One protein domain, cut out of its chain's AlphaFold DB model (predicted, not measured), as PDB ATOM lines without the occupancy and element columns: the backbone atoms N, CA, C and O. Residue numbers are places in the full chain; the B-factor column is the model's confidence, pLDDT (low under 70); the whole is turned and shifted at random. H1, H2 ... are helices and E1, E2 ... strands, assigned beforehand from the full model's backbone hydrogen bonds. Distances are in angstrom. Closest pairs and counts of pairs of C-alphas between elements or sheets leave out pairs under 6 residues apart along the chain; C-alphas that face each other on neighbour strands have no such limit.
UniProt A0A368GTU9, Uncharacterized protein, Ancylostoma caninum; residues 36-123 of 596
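AT A GLANCE: This is residues 36 to 123 of the 596 residues of an uncharacterized protein of Ancylostoma caninum (UniProt A0A368GTU9). A single strongly twisted, curled sheet of five strands makes the body, with the long strand E3 joining the E1 and E2 part to the E4 and E5 part; the short helix H1 stands up from the sheet, and residues 88 to 93 stick out. After E5 a long stretch with no named element, residues 105 to 123, folds back, its residues 107 to 108 pairing with the end of E5. The printed part has 88 residues with five named strands and one named helix, along the chain E1, E2, E3, E4, H1, E5; the sheet order is E1, E2, E3, E4, E5, all antiparallel. The class is mixed, helices and strands, with under half of the residues in named elements. The whole is compact, with a radius of gyration of the C-alphas of 12.7 A and spans of 35 by 31 by 27 A.

HOW THE PARTS SIT: E1, residues 38 to 40, is an edge strand and forms a hairpin with E2, residues 49 to 54; N 40 and O 49 are 2.8 A apart, within hydrogen-bond range. E2 forms a hairpin with E3, residues 57 to 69, at 148 degrees between directions, with N 52 and O 62 at 2.9 A. E3 bends by 74 degrees at residue 60, and its pairing is staggered: residues 57 to 64 pair with E2, residues 64 to 69 with E4, residues 75 to 80. E3 and E4 form a hairpin at 123 degrees, with N 65 and O 79 at 2.9 A. E1 to E4 are a meander, each strand the antiparallel neighbour of the one before. H1, residues 81 to 89, is on the sheet at a height over the sheet of 10.8 A, and its line rises 64 degrees out of the local plane. It lies over E5, residues 100 to 104, with 4 C-alphas, and only just over E3, with 3. The closest C-alphas of H1 and E3 are those of Cys 81 and Trp 64, 5.4 A apart. In H1 every O i to N i+4 pair is within hydrogen-bond range. E5, the other edge strand, is antiparallel to E4 at 148 degrees, with N 78 and O 101 at 2.9 A. E1 and E5 are apart.

IN THESE COORDINATES: E1 begins at C-alpha 38, (33.680, 43.848, -15.154). E2 is 16.1 A long from first to last C-alpha, E3 29.7 A, E4 16.5 A, H1 12.5 A and E5 13.6 A. E5 ends at C-alpha 104, (30.144, 55.082, -19.771).

THE WHOLE: The C-alphas of Lys 92 and Asn 105, the two farthest apart, are 35.8 A from each other. The printed part has no cut and no long link. Its mean pLDDT is 93.9, and residues 44 to 45 are under 70.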
ATOM      1  N   PRO A  36      37.667  50.509 -15.130       96.50
ATOM      2  CA  PRO A  36      36.971  49.541 -15.977       96.50
ATOM      3  C   PRO A  36      35.931  48.735 -15.186       96.50
ATOM      4  O   PRO A  36      36.156  48.341 -14.041       96.50
ATOM      5  N   ALA A  37      34.775  48.490 -15.802       95.19
ATOM      6  CA  ALA A  37      33.714  47.674 -15.232       95.19
ATOM      7  C   ALA A  37      33.798  46.230 -15.736       95.19
ATOM      8  O   ALA A  37      33.829  45.981 -16.940       95.19
ATOM      9  N   LEU A  38      33.759  45.267 -14.813       93.44
ATOM     10  CA  LEU A  38      33.680  43.848 -15.154       93.44
ATOM     11  C   LEU A  38      32.213  43.457 -15.354       93.44
ATOM     12  O   LEU A  38      31.441  43.422 -14.394       93.44
ATOM     13  N   PHE A  39      31.802  43.179 -16.591       93.00
ATOM     14  CA  PHE A  39      30.427  42.774 -16.883       93.00
ATOM     15  C   PHE A  39      30.248  41.266 -16.780       93.00
ATOM     16  O   PHE A  39      31.012  40.490 -17.345       93.00
ATOM     17  N   VAL A  40      29.200  40.859 -16.070       88.69
ATOM     18  CA  VAL A  40      28.831  39.457 -15.885       88.69
ATOM     19  C   VAL A  40      27.366  39.222 -16.280       88.69
ATOM     20  O   VAL A  40      26.485  39.985 -15.848       88.69
ATOM     21  N   PRO A  41      27.058  38.148 -17.034       83.44
ATOM     22  CA  PRO A  41      25.714  37.891 -17.546       83.44
ATOM     23  C   PRO A  41      24.615  37.882 -16.473       83.44
ATOM     24  O   PRO A  41      24.777  37.332 -15.374       83.44
ATOM     25  N   SER A  42      23.441  38.445 -16.791       81.94
ATOM     26  CA  SER A  42      22.264  38.385 -15.907       81.94
ATOM     27  C   SER A  42      20.932  38.207 -16.637       81.94
ATOM     28  O   SER A  42      20.325  39.156 -17.119       81.94
ATOM     29  N   GLN A  43      20.371  36.994 -16.590       71.44
ATOM     30  CA  GLN A  43      19.047  36.734 -17.179       71.44
ATOM     31  C   GLN A  43      17.881  37.404 -16.433       71.44
ATOM     32  O   GLN A  43      16.824  37.630 -17.014       71.44
ATOM     33  N   GLN A  44      18.014  37.682 -15.132       69.62
ATOM     34  CA  GLN A  44      16.896  38.219 -14.341       69.62
ATOM     35  C   GLN A  44      16.716  39.732 -14.493       69.62
ATOM     36  O   GLN A  44      15.649  40.241 -14.156       69.62
ATOM     37  N   ARG A  45      17.753  40.449 -14.942       69.69
ATOM     38  CA  ARG A  45      17.817  41.915 -14.861       69.69
ATOM     39  C   ARG A  45      17.932  42.608 -16.221       69.69
ATOM     40  O   ARG A  45      18.066  43.825 -16.266       69.69
ATOM     41  N   GLY A  46      17.814  41.857 -17.317       73.12
ATOM     42  CA  GLY A  46      17.771  42.374 -18.688       73.12
ATOM     43  C   GLY A  46      19.151  42.668 -19.272       73.12
ATOM     44  O   GLY A  46      19.474  42.119 -20.317       73.12
ATOM     45  N   ARG A  47      19.960  43.488 -18.592       84.44
ATOM     46  CA  ARG A  47      21.369  43.735 -18.943       84.44
ATOM     47  C   ARG A  47      22.323  43.083 -17.943       84.44
ATOM     48  O   ARG A  47      21.922  42.720 -16.831       84.44
ATOM     49  N   ASP A  48      23.584  42.987 -18.345       89.12
ATOM     50  CA  ASP A  48      24.667  42.453 -17.528       89.12
ATOM     51  C   ASP A  48      24.856  43.250 -16.239       89.12
ATOM     52  O   ASP A  48      24.590  44.454 -16.159       89.12
ATOM     53  N   VAL A  49      25.290  42.544 -15.198       94.31
ATOM     54  CA  VAL A  49      25.680  43.162 -13.932       94.31
ATOM     55  C   VAL A  49      27.113  43.647 -14.078       94.31
ATOM     56  O   VAL A  49      27.957  42.895 -14.543       94.31
ATOM     57  N   ALA A  50      27.391  44.869 -13.642       96.38
ATOM     58  CA  ALA A  50      28.751  45.367 -13.513       96.38
ATOM     59  C   ALA A  50      29.302  45.030 -12.120       96.38
ATOM     60  O   ALA A  50      28.604  45.194 -11.116       96.38
ATOM     61  N   VAL A  51      30.542  44.564 -12.046       96.19
ATOM     62  CA  VAL A  51      31.264  44.282 -10.804       96.19
ATOM     63  C   VAL A  51      32.382  45.307 -10.657       96.19
ATOM     64  O   VAL A  51      33.143  45.544 -11.593       96.19
ATOM     65  N   TYR A  52      32.439  45.936  -9.486       97.44
ATOM     66  CA  TYR A  52      33.508  46.840  -9.078       97.44
ATOM     67  C   TYR A  52      34.333  46.154  -7.992       97.44
ATOM     68  O   TYR A  52      33.808  45.930  -6.901       97.44
ATOM     69  N   VAL A  53      35.578  45.805  -8.303       96.00
ATOM     70  CA  VAL A  53      36.556  45.262  -7.347       96.00
ATOM     71  C   VAL A  53      37.294  46.436  -6.711       96.00
ATOM     72  O   VAL A  53      37.628  47.396  -7.407       96.00
ATOM     73  N   PHE A  54      37.490  46.408  -5.395       95.56
ATOM     74  CA  PHE A  54      38.068  47.543  -4.685       95.56
ATOM     75  C   PHE A  54      39.556  47.667  -5.052       95.56
ATOM     76  O   PHE A  54      40.289  46.687  -4.933       95.56
ATOM     77  N   PRO A  55      40.042  48.856  -5.458       92.56
ATOM     78  CA  PRO A  55      41.436  49.027  -5.877       92.56
ATOM     79  C   PRO A  55      42.461  48.693  -4.787       92.56
ATOM     80  O   PRO A  55      43.563  48.251  -5.096       92.56
ATOM     81  N   HIS A  56      42.097  48.913  -3.521       94.19
ATOM     82  CA  HIS A  56      42.966  48.693  -2.360       94.19
ATOM     83  C   HIS A  56      42.726  47.352  -1.658       94.19
ATOM     84  O   HIS A  56      43.481  47.004  -0.758       94.19
ATOM     85  N   ASP A  57      41.676  46.626  -2.039       95.25
ATOM     86  CA  ASP A  57      41.313  45.347  -1.435       95.25
ATOM     87  C   ASP A  57      40.620  44.475  -2.483       95.25
ATOM     88  O   ASP A  57      39.399  44.490  -2.646       95.25
ATOM     89  N   GLN A  58      41.414  43.721  -3.240       93.56
ATOM     90  CA  GLN A  58      40.890  42.921  -4.346       93.56
ATOM     91  C   GLN A  58      39.947  41.803  -3.876       93.56
ATOM     92  O   GLN A  58      39.144  41.302  -4.669       93.56
ATOM     93  N   HIS A  59      39.946  41.474  -2.579       94.44
ATOM     94  CA  HIS A  59      39.028  40.506  -1.993       94.44
ATOM     95  C   HIS A  59      37.623  41.064  -1.787       94.44
ATOM     96  O   HIS A  59      36.709  40.278  -1.545       94.44
ATOM     97  N   LEU A  60      37.407  42.375  -1.920       96.50
ATOM     98  CA  LEU A  60      36.097  42.998  -1.773       96.50
ATOM     99  C   LEU A  60      35.582  43.591  -3.089       96.50
ATOM    100  O   LEU A  60      36.291  44.238  -3.859       96.50
ATOM    101  N   CYS A  61      34.285  43.415  -3.333       97.38
ATOM    102  CA  CYS A  61      33.610  43.953  -4.501       97.38
ATOM    103  C   CYS A  61      32.172  44.416  -4.228       97.38
ATOM    104  O   CYS A  61      31.484  43.974  -3.300       97.38
ATOM    105  N   TYR A  62      31.679  45.283  -5.113       98.00
ATOM    106  CA  TYR A  62      30.263  45.609  -5.244       98.00
ATOM    107  C   TYR A  62      29.711  45.157  -6.592       98.00
ATOM    108  O   TYR A  62      30.344  45.296  -7.636       98.00
ATOM    109  N   GLU A  63      28.472  44.669  -6.577       97.00
ATOM    110  CA  GLU A  63      27.745  44.274  -7.780       97.00
ATOM    111  C   GLU A  63      26.633  45.271  -8.086       97.00
ATOM    112  O   GLU A  63      25.812  45.603  -7.225       97.00
ATOM    113  N   TRP A  64      26.529  45.663  -9.345       97.19
ATOM    114  CA  TRP A  64      25.670  46.737  -9.807       97.19
ATOM    115  C   TRP A  64      24.771  46.249 -10.937       97.19
ATOM    116  O   TRP A  64      25.246  45.707 -11.929       97.19
ATOM    117  N   TYR A  65      23.459  46.430 -10.814       95.50
ATOM    118  CA  TYR A  65      22.525  46.083 -11.884       95.50
ATOM    119  C   TYR A  65      22.097  47.326 -12.655       95.50
ATOM    120  O   TYR A  65      21.918  48.397 -12.075       95.50
ATOM    121  N   TYR A  66      21.909  47.164 -13.960       95.81
ATOM    122  CA  TYR A  66      21.445  48.226 -14.839       95.81
ATOM    123  C   TYR A  66      20.055  48.734 -14.435       95.81
ATOM    124  O   TYR A  66      19.145  47.939 -14.186       95.81
ATOM    125  N   GLN A  67      19.889  50.056 -14.401       94.81
ATOM    126  CA  GLN A  67      18.621  50.712 -14.095       94.81
ATOM    127  C   GLN A  67      18.041  51.427 -15.320       94.81
ATOM    128  O   GLN A  67      16.879  51.199 -15.645       94.81
ATOM    129  N   LEU A  68      18.814  52.307 -15.963       93.94
ATOM    130  CA  LEU A  68      18.367  53.101 -17.114       93.94
ATOM    131  C   LEU A  68      19.546  53.665 -17.917       93.94
ATOM    132  O   LEU A  68      20.646  53.816 -17.382       93.94
ATOM    133  N   THR A  69      19.291  54.013 -19.176       94.25
ATOM    134  CA  THR A  69      20.169  54.830 -20.025       94.25
ATOM    135  C   THR A  69      19.817  56.302 -19.815       94.25
ATOM    136  O   THR A  69      18.638  56.644 -19.715       94.25
ATOM    137  N   MET A  70      20.823  57.163 -19.692       94.25
ATOM    138  CA  MET A  70      20.649  58.612 -19.576       94.25
ATOM    139  C   MET A  70      20.291  59.230 -20.940       94.25
ATOM    140  O   MET A  70      20.404  58.577 -21.971       94.25
ATOM    141  N   GLY A  71      19.874  60.501 -20.961       89.75
ATOM    142  CA  GLY A  71      19.469  61.185 -22.201       89.75
ATOM    143  C   GLY A  71      20.586  61.368 -23.238       89.75
ATOM    144  O   GLY A  71      20.296  61.636 -24.395       89.75
ATOM    145  N   ASP A  72      21.849  61.190 -22.847       91.00
ATOM    146  CA  ASP A  72      23.003  61.217 -23.753       91.00
ATOM    147  C   ASP A  72      23.200  59.902 -24.531       91.00
ATOM    148  O   ASP A  72      24.113  59.810 -25.343       91.00
ATOM    149  N   ASN A  73      22.382  58.873 -24.269       87.00
ATOM    150  CA  ASN A  73      22.441  57.529 -24.858       87.00
ATOM    151  C   ASN A  73      23.760  56.750 -24.663       87.00
ATOM    152  O   ASN A  73      23.816  55.563 -24.985       87.00
ATOM    153  N   CYS A  74      24.791  57.363 -24.079       94.06
ATOM    154  CA  CYS A  74      26.100  56.761 -23.823       94.06
ATOM    155  C   CYS A  74      26.322  56.443 -22.339       94.06
ATOM    156  O   CYS A  74      27.057  55.508 -22.012       94.06
ATOM    157  N   THR A  75      25.678  57.183 -21.433       96.31
ATOM    158  CA  THR A  75      25.826  56.981 -19.993       96.31
ATOM    159  C   THR A  75      24.732  56.066 -19.465       96.31
ATOM    160  O   THR A  75      23.534  56.323 -19.587       96.31
ATOM    161  N   LEU A  76      25.142  54.998 -18.791       96.69
ATOM    162  CA  LEU A  76      24.247  54.042 -18.160       96.69
ATOM    163  C   LEU A  76      24.251  54.247 -16.647       96.69
ATOM    164  O   LEU A  76      25.306  54.316 -16.018       96.69
ATOM    165  N   THR A  77      23.071  54.298 -16.036       97.06
ATOM    166  CA  THR A  77      22.931  54.319 -14.578       97.06
ATOM    167  C   THR A  77      22.731  52.907 -14.054       97.06
ATOM    168  O   THR A  77      21.831  52.179 -14.482       97.06
ATOM    169  N   TYR A  78      23.546  52.552 -13.069       97.62
ATOM    170  CA  TYR A  78      23.526  51.273 -12.384       97.62
ATOM    171  C   TYR A  78      23.235  51.462 -10.889       97.62
ATOM    172  O   TYR A  78      23.545  52.496 -10.301       97.62
ATOM    173  N   MET A  79      22.623  50.460 -10.257       97.19
ATOM    174  CA  MET A  79      22.251  50.466  -8.839       97.19
ATOM    175  C   MET A  79      22.855  49.272  -8.100       97.19
ATOM    176  O   MET A  79      22.880  48.156  -8.620       97.19
ATOM    177  N   CYS A  80      23.297  49.483  -6.862       97.75
ATOM    178  CA  CYS A  80      23.912  48.437  -6.050       97.75
ATOM    179  C   CYS A  80      22.917  47.300  -5.748       97.75
ATOM    180  O   CYS A  80      21.819  47.509  -5.212       97.75
ATOM    181  N   CYS A  81      23.314  46.068  -6.072       96.06
ATOM    182  CA  CYS A  81      22.516  44.859  -5.883       96.06
ATOM    183  C   CYS A  81      22.233  44.582  -4.401       96.06
ATOM    184  O   CYS A  81      21.094  44.255  -4.055       96.06
ATOM    185  N   GLY A  82      23.247  44.723  -3.539       96.38
ATOM    186  CA  GLY A  82      23.142  44.474  -2.098       96.38
ATOM    187  C   GLY A  82      22.179  45.448  -1.427       96.38
ATOM    188  O   GLY A  82      21.186  45.034  -0.825       96.38
ATOM    189  N   CYS A  83      22.399  46.747  -1.641       98.00
ATOM    190  CA  CYS A  83      21.522  47.804  -1.143       98.00
ATOM    191  C   CYS A  83      20.069  47.618  -1.623       98.00
ATOM    192  O   CYS A  83      19.116  47.702  -0.846       98.00
ATOM    193  N   LYS A  84      19.851  47.302  -2.907       96.62
ATOM    194  CA  LYS A  84      18.491  47.067  -3.417       96.62
ATOM    195  C   LYS A  84      17.804  45.881  -2.736       96.62
ATOM    196  O   LYS A  84      16.610  45.975  -2.434       96.62
ATOM    197  N   ALA A  85      18.523  44.782  -2.510       95.44
ATOM    198  CA  ALA A  85      17.986  43.594  -1.850       95.44
ATOM    199  C   ALA A  85      17.570  43.899  -0.401       95.44
ATOM    200  O   ALA A  85      16.427  43.627  -0.027       95.44
ATOM    201  N   LEU A  86      18.446  44.551   0.370       97.25
ATOM    202  CA  LEU A  86      18.172  44.963   1.750       97.25
ATOM    203  C   LEU A  86      16.963  45.907   1.836       97.25
ATOM    204  O   LEU A  86      16.037  45.655   2.609       97.25
ATOM    205  N   LYS A  87      16.893  46.926   0.968       96.94
ATOM    206  CA  LYS A  87      15.759  47.866   0.932       96.94
ATOM    207  C   LYS A  87      14.436  47.205   0.548       96.94
ATOM    208  O   LYS A  87      13.384  47.613   1.030       96.94
ATOM    209  N   THR A  88      14.474  46.196  -0.320       94.50
ATOM    210  CA  THR A  88      13.275  45.434  -0.701       94.50
ATOM    211  C   THR A  88      12.786  44.566   0.459       94.50
ATOM    212  O   THR A  88      11.581  44.479   0.675       94.50
ATOM    213  N   ARG A  89      13.707  43.970   1.232       96.00
ATOM    214  CA  ARG A  89      13.383  43.152   2.410       96.00
ATOM    215  C   ARG A  89      12.835  43.989   3.567       96.00
ATOM    216  O   ARG A  89      11.887  43.565   4.214       96.00
ATOM    217  N   ASN A  90      13.414  45.163   3.828       96.44
ATOM    218  CA  ASN A  90      12.981  46.038   4.918       96.44
ATOM    219  C   ASN A  90      13.065  47.523   4.530       96.44
ATOM    220  O   ASN A  90      14.026  48.225   4.840       96.44
ATOM    221  N   ARG A  91      12.022  48.032   3.866       97.25
ATOM    222  CA  ARG A  91      11.986  49.424   3.389       97.25
ATOM    223  C   ARG A  91      12.065  50.459   4.518       97.25
ATOM    224  O   ARG A  91      12.570  51.550   4.274       97.25
ATOM    225  N   LYS A  92      11.571  50.128   5.721       97.00
ATOM    226  CA  LYS A  92      11.574  51.031   6.885       97.00
ATOM    227  C   LYS A  92      12.976  51.185   7.480       97.00
ATOM    228  O   LYS A  92      13.364  52.303   7.787       97.00
ATOM    229  N   ALA A  93      13.743  50.096   7.574       97.56
ATOM    230  CA  ALA A  93      15.118  50.133   8.084       97.56
ATOM    231  C   ALA A  93      16.107  50.817   7.121       97.56
ATOM    232  O   ALA A  93      17.094  51.397   7.562       97.56
ATOM    233  N   TYR A  94      15.832  50.791   5.811       96.94
ATOM    234  CA  TYR A  94      16.698  51.381   4.781       96.94
ATOM    235  C   TYR A  94      15.989  52.521   4.020       96.94
ATOM    236  O   TYR A  94      15.683  52.383   2.826       96.94
ATOM    237  N   PRO A  95      15.708  53.667   4.679       95.31
ATOM    238  CA  PRO A  95      14.975  54.773   4.064       95.31
ATOM    239  C   PRO A  95      15.797  55.468   2.969       95.31
ATOM    240  O   PRO A  95      15.244  55.878   1.941       95.31
ATOM    241  N   ARG A  96      17.127  55.516   3.141       95.81
ATOM    242  CA  ARG A  96      18.076  56.168   2.227       95.81
ATOM    243  C   ARG A  96      17.968  55.630   0.790       95.81
ATOM    244  O   ARG A  96      17.617  54.458   0.591       95.81
ATOM    245  N   PRO A  97      18.215  56.459  -0.239       96.19
ATOM    246  CA  PRO A  97      18.299  55.990  -1.619       96.19
ATOM    247  C   PRO A  97      19.303  54.840  -1.764       96.19
ATOM    248  O   PRO A  97      20.292  54.772  -1.043       96.19
ATOM    249  N   VAL A  98      19.031  53.916  -2.683       97.25
ATOM    250  CA  VAL A  98      19.973  52.834  -3.007       97.25
ATOM    251  C   VAL A  98      21.187  53.451  -3.702       97.25
ATOM    252  O   VAL A  98      21.001  54.267  -4.605       97.25
ATOM    253  N   ALA A  99      22.396  53.044  -3.304       97.81
ATOM    254  CA  ALA A  99      23.634  53.474  -3.946       97.81
ATOM    255  C   ALA A  99      23.581  53.232  -5.464       97.81
ATOM    256  O   ALA A  99      23.107  52.188  -5.928       97.81
ATOM    257  N   SER A 100      24.049  54.208  -6.239       97.19
ATOM    258  CA  SER A 100      24.020  54.180  -7.705       97.19
ATOM    259  C   SER A 100      25.313  54.738  -8.278       97.19
ATOM    260  O   SER A 100      25.800  55.741  -7.759       97.19
ATOM    261  N   CYS A 101      25.778  54.184  -9.389       97.44
ATOM    262  CA  CYS A 101      26.933  54.670 -10.135       97.44
ATOM    263  C   CYS A 101      26.570  54.856 -11.616       97.44
ATOM    264  O   CYS A 101      25.547  54.354 -12.094       97.44
ATOM    265  N   ARG A 102      27.409  55.590 -12.343       97.62
ATOM    266  CA  ARG A 102      27.332  55.762 -13.791       97.62
ATOM    267  C   ARG A 102      28.453  54.987 -14.457       97.62
ATOM    268  O   ARG A 102      29.590  55.008 -13.983       97.62
ATOM    269  N   ILE A 103      28.113  54.329 -15.554       98.00
ATOM    270  CA  ILE A 103      29.049  53.606 -16.403       98.00
ATOM    271  C   ILE A 103      28.937  54.175 -17.814       98.00
ATOM    272  O   ILE A 103      27.834  54.261 -18.351       98.00
ATOM    273  N   MET A 104      30.062  54.561 -18.406       97.44
ATOM    274  CA  MET A 104      30.144  55.082 -19.771       97.44
ATOM    275  C   MET A 104      31.247  54.324 -20.506       97.44
ATOM    276  O   MET A 104      32.345  54.169 -19.978       97.44
ATOM    277  N   ASN A 105      30.939  53.800 -21.698       95.62
ATOM    278  CA  ASN A 105      31.871  53.018 -22.525       95.62
ATOM    279  C   ASN A 105      32.561  51.859 -21.780       95.62
ATOM    280  O   ASN A 105      33.714  51.538 -22.041       95.62
ATOM    281  N   GLY A 106      31.854  51.246 -20.827       95.50
ATOM    282  CA  GLY A 106      32.371  50.142 -20.019       95.50
ATOM    283  C   GLY A 106      33.251  50.545 -18.831       95.50
ATOM    284  O   GLY A 106      33.808  49.667 -18.184       95.50
ATOM    285  N   TYR A 107      33.336  51.833 -18.494       98.00
ATOM    286  CA  TYR A 107      34.072  52.334 -17.330       98.00
ATOM    287  C   TYR A 107      33.119  52.968 -16.320       98.00
ATOM    288  O   TYR A 107      32.219  53.720 -16.696       98.00
ATOM    289  N   PHE A 108      33.321  52.706 -15.031       97.62
ATOM    290  CA  PHE A 108      32.737  53.505 -13.961       97.62
ATOM    291  C   PHE A 108      33.270  54.933 -14.080       97.62
ATOM    292  O   PHE A 108      34.473  55.146 -13.995       97.62
ATOM    293  N   VAL A 109      32.377  55.905 -14.276       97.12
ATOM    294  CA  VAL A 109      32.720  57.341 -14.393       97.12
ATOM    295  C   VAL A 109      32.278  58.155 -13.180       97.12
ATOM    296  O   VAL A 109      32.474  59.362 -13.110       97.12
ATOM    297  N   THR A 110      31.665  57.491 -12.206       96.56
ATOM    298  CA  THR A 110      31.402  58.036 -10.875       96.56
ATOM    299  C   THR A 110      31.904  57.043  -9.853       96.56
ATOM    300  O   THR A 110      31.661  55.848 -10.036       96.56
ATOM    301  N   ASP A 111      32.466  57.547  -8.760       96.56
ATOM    302  CA  ASP A 111      32.976  56.732  -7.665       96.56
ATOM    303  C   ASP A 111      31.919  55.740  -7.130       96.56
ATOM    304  O   ASP A 111      30.898  56.159  -6.568       96.56
ATOM    305  N   PRO A 112      32.128  54.418  -7.289       96.69
ATOM    306  CA  PRO A 112      31.255  53.397  -6.718       96.69
ATOM    307  C   PRO A 112      31.243  53.396  -5.182       96.69
ATOM    308  O   PRO A 112      30.310  52.844  -4.597       96.69
ATOM    309  N   LEU A 113      32.229  54.024  -4.533       95.62
ATOM    310  CA  LEU A 113      32.358  54.194  -3.081       95.62
ATOM    311  C   LEU A 113      31.871  55.570  -2.588       95.62
ATOM    312  O   LEU A 113      32.049  55.900  -1.415       95.62
ATOM    313  N   ASN A 114      31.209  56.353  -3.450       90.94
ATOM    314  CA  ASN A 114      30.814  57.731  -3.157       90.94
ATOM    315  C   ASN A 114      30.051  57.864  -1.815       90.94
ATOM    316  O   ASN A 114      28.941  57.329  -1.678       90.94
ATOM    317  N   PRO A 115      30.562  58.652  -0.847       87.62
ATOM    318  CA  PRO A 115      29.955  58.777   0.478       87.62
ATOM    319  C   PRO A 115      28.606  59.504   0.469       87.62
ATOM    320  O   PRO A 115      27.770  59.253   1.336       87.62
ATOM    321  N   ILE A 116      28.341  60.363  -0.524       88.38
ATOM    322  CA  ILE A 116      27.057  61.069  -0.668       88.38
ATOM    323  C   ILE A 116      25.923  60.055  -0.861       88.38
ATOM    324  O   ILE A 116      24.800  60.247  -0.389       88.38
ATOM    325  N   ARG A 117      26.221  58.939  -1.535       88.88
ATOM    326  CA  ARG A 117      25.311  57.803  -1.706       88.88
ATOM    327  C   ARG A 117      25.901  56.552  -1.068       88.88
ATOM    328  O   ARG A 117      25.956  55.506  -1.711       88.88
ATOM    329  N   ALA A 118      26.298  56.681   0.199       94.81
ATOM    330  CA  ALA A 118      26.884  55.598   0.973       94.81
ATOM    331  C   ALA A 118      26.055  54.310   0.885       94.81
ATOM    332  O   ALA A 118      24.822  54.312   1.020       94.81
ATOM    333  N   HIS A 119      26.760  53.201   0.689       97.62
ATOM    334  CA  HIS A 119      26.164  51.878   0.754       97.62
ATOM    335  C   HIS A 119      25.665  51.597   2.169       97.62
ATOM    336  O   HIS A 119      26.226  52.051   3.163       97.62
ATOM    337  N   PHE A 120      24.582  50.837   2.251       97.19
ATOM    338  CA  PHE A 120      24.101  50.238   3.498       97.19
ATOM    339  C   PHE A 120      24.157  48.708   3.449       97.19
ATOM    340  O   PHE A 120      23.653  48.045   4.348       97.19
ATOM    341  N   CYS A 121      24.722  48.145   2.378       97.62
ATOM    342  CA  CYS A 121      25.179  46.766   2.358       97.62
ATOM    343  C   CYS A 121      26.684  46.731   2.588       97.62
ATOM    344  O   CYS A 121      27.387  47.656   2.187       97.62
ATOM    345  N   GLU A 122      27.158  45.629   3.144       97.50
ATOM    346  CA  GLU A 122      28.582  45.335   3.206       97.50
ATOM    347  C   GLU A 122      29.116  44.937   1.817       97.50
ATOM    348  O   GLU A 122      28.354  44.388   0.996       97.50
ATOM    349  N   PRO A 123      30.399  45.224   1.530       97.56
ATOM    350  CA  PRO A 123      31.087  44.684   0.366       97.56
ATOM    351  C   PRO A 123      31.039  43.156   0.364       97.56
ATOM    352  O   PRO A 123      30.917  42.505   1.401       97.56
TER     353      PRO A 123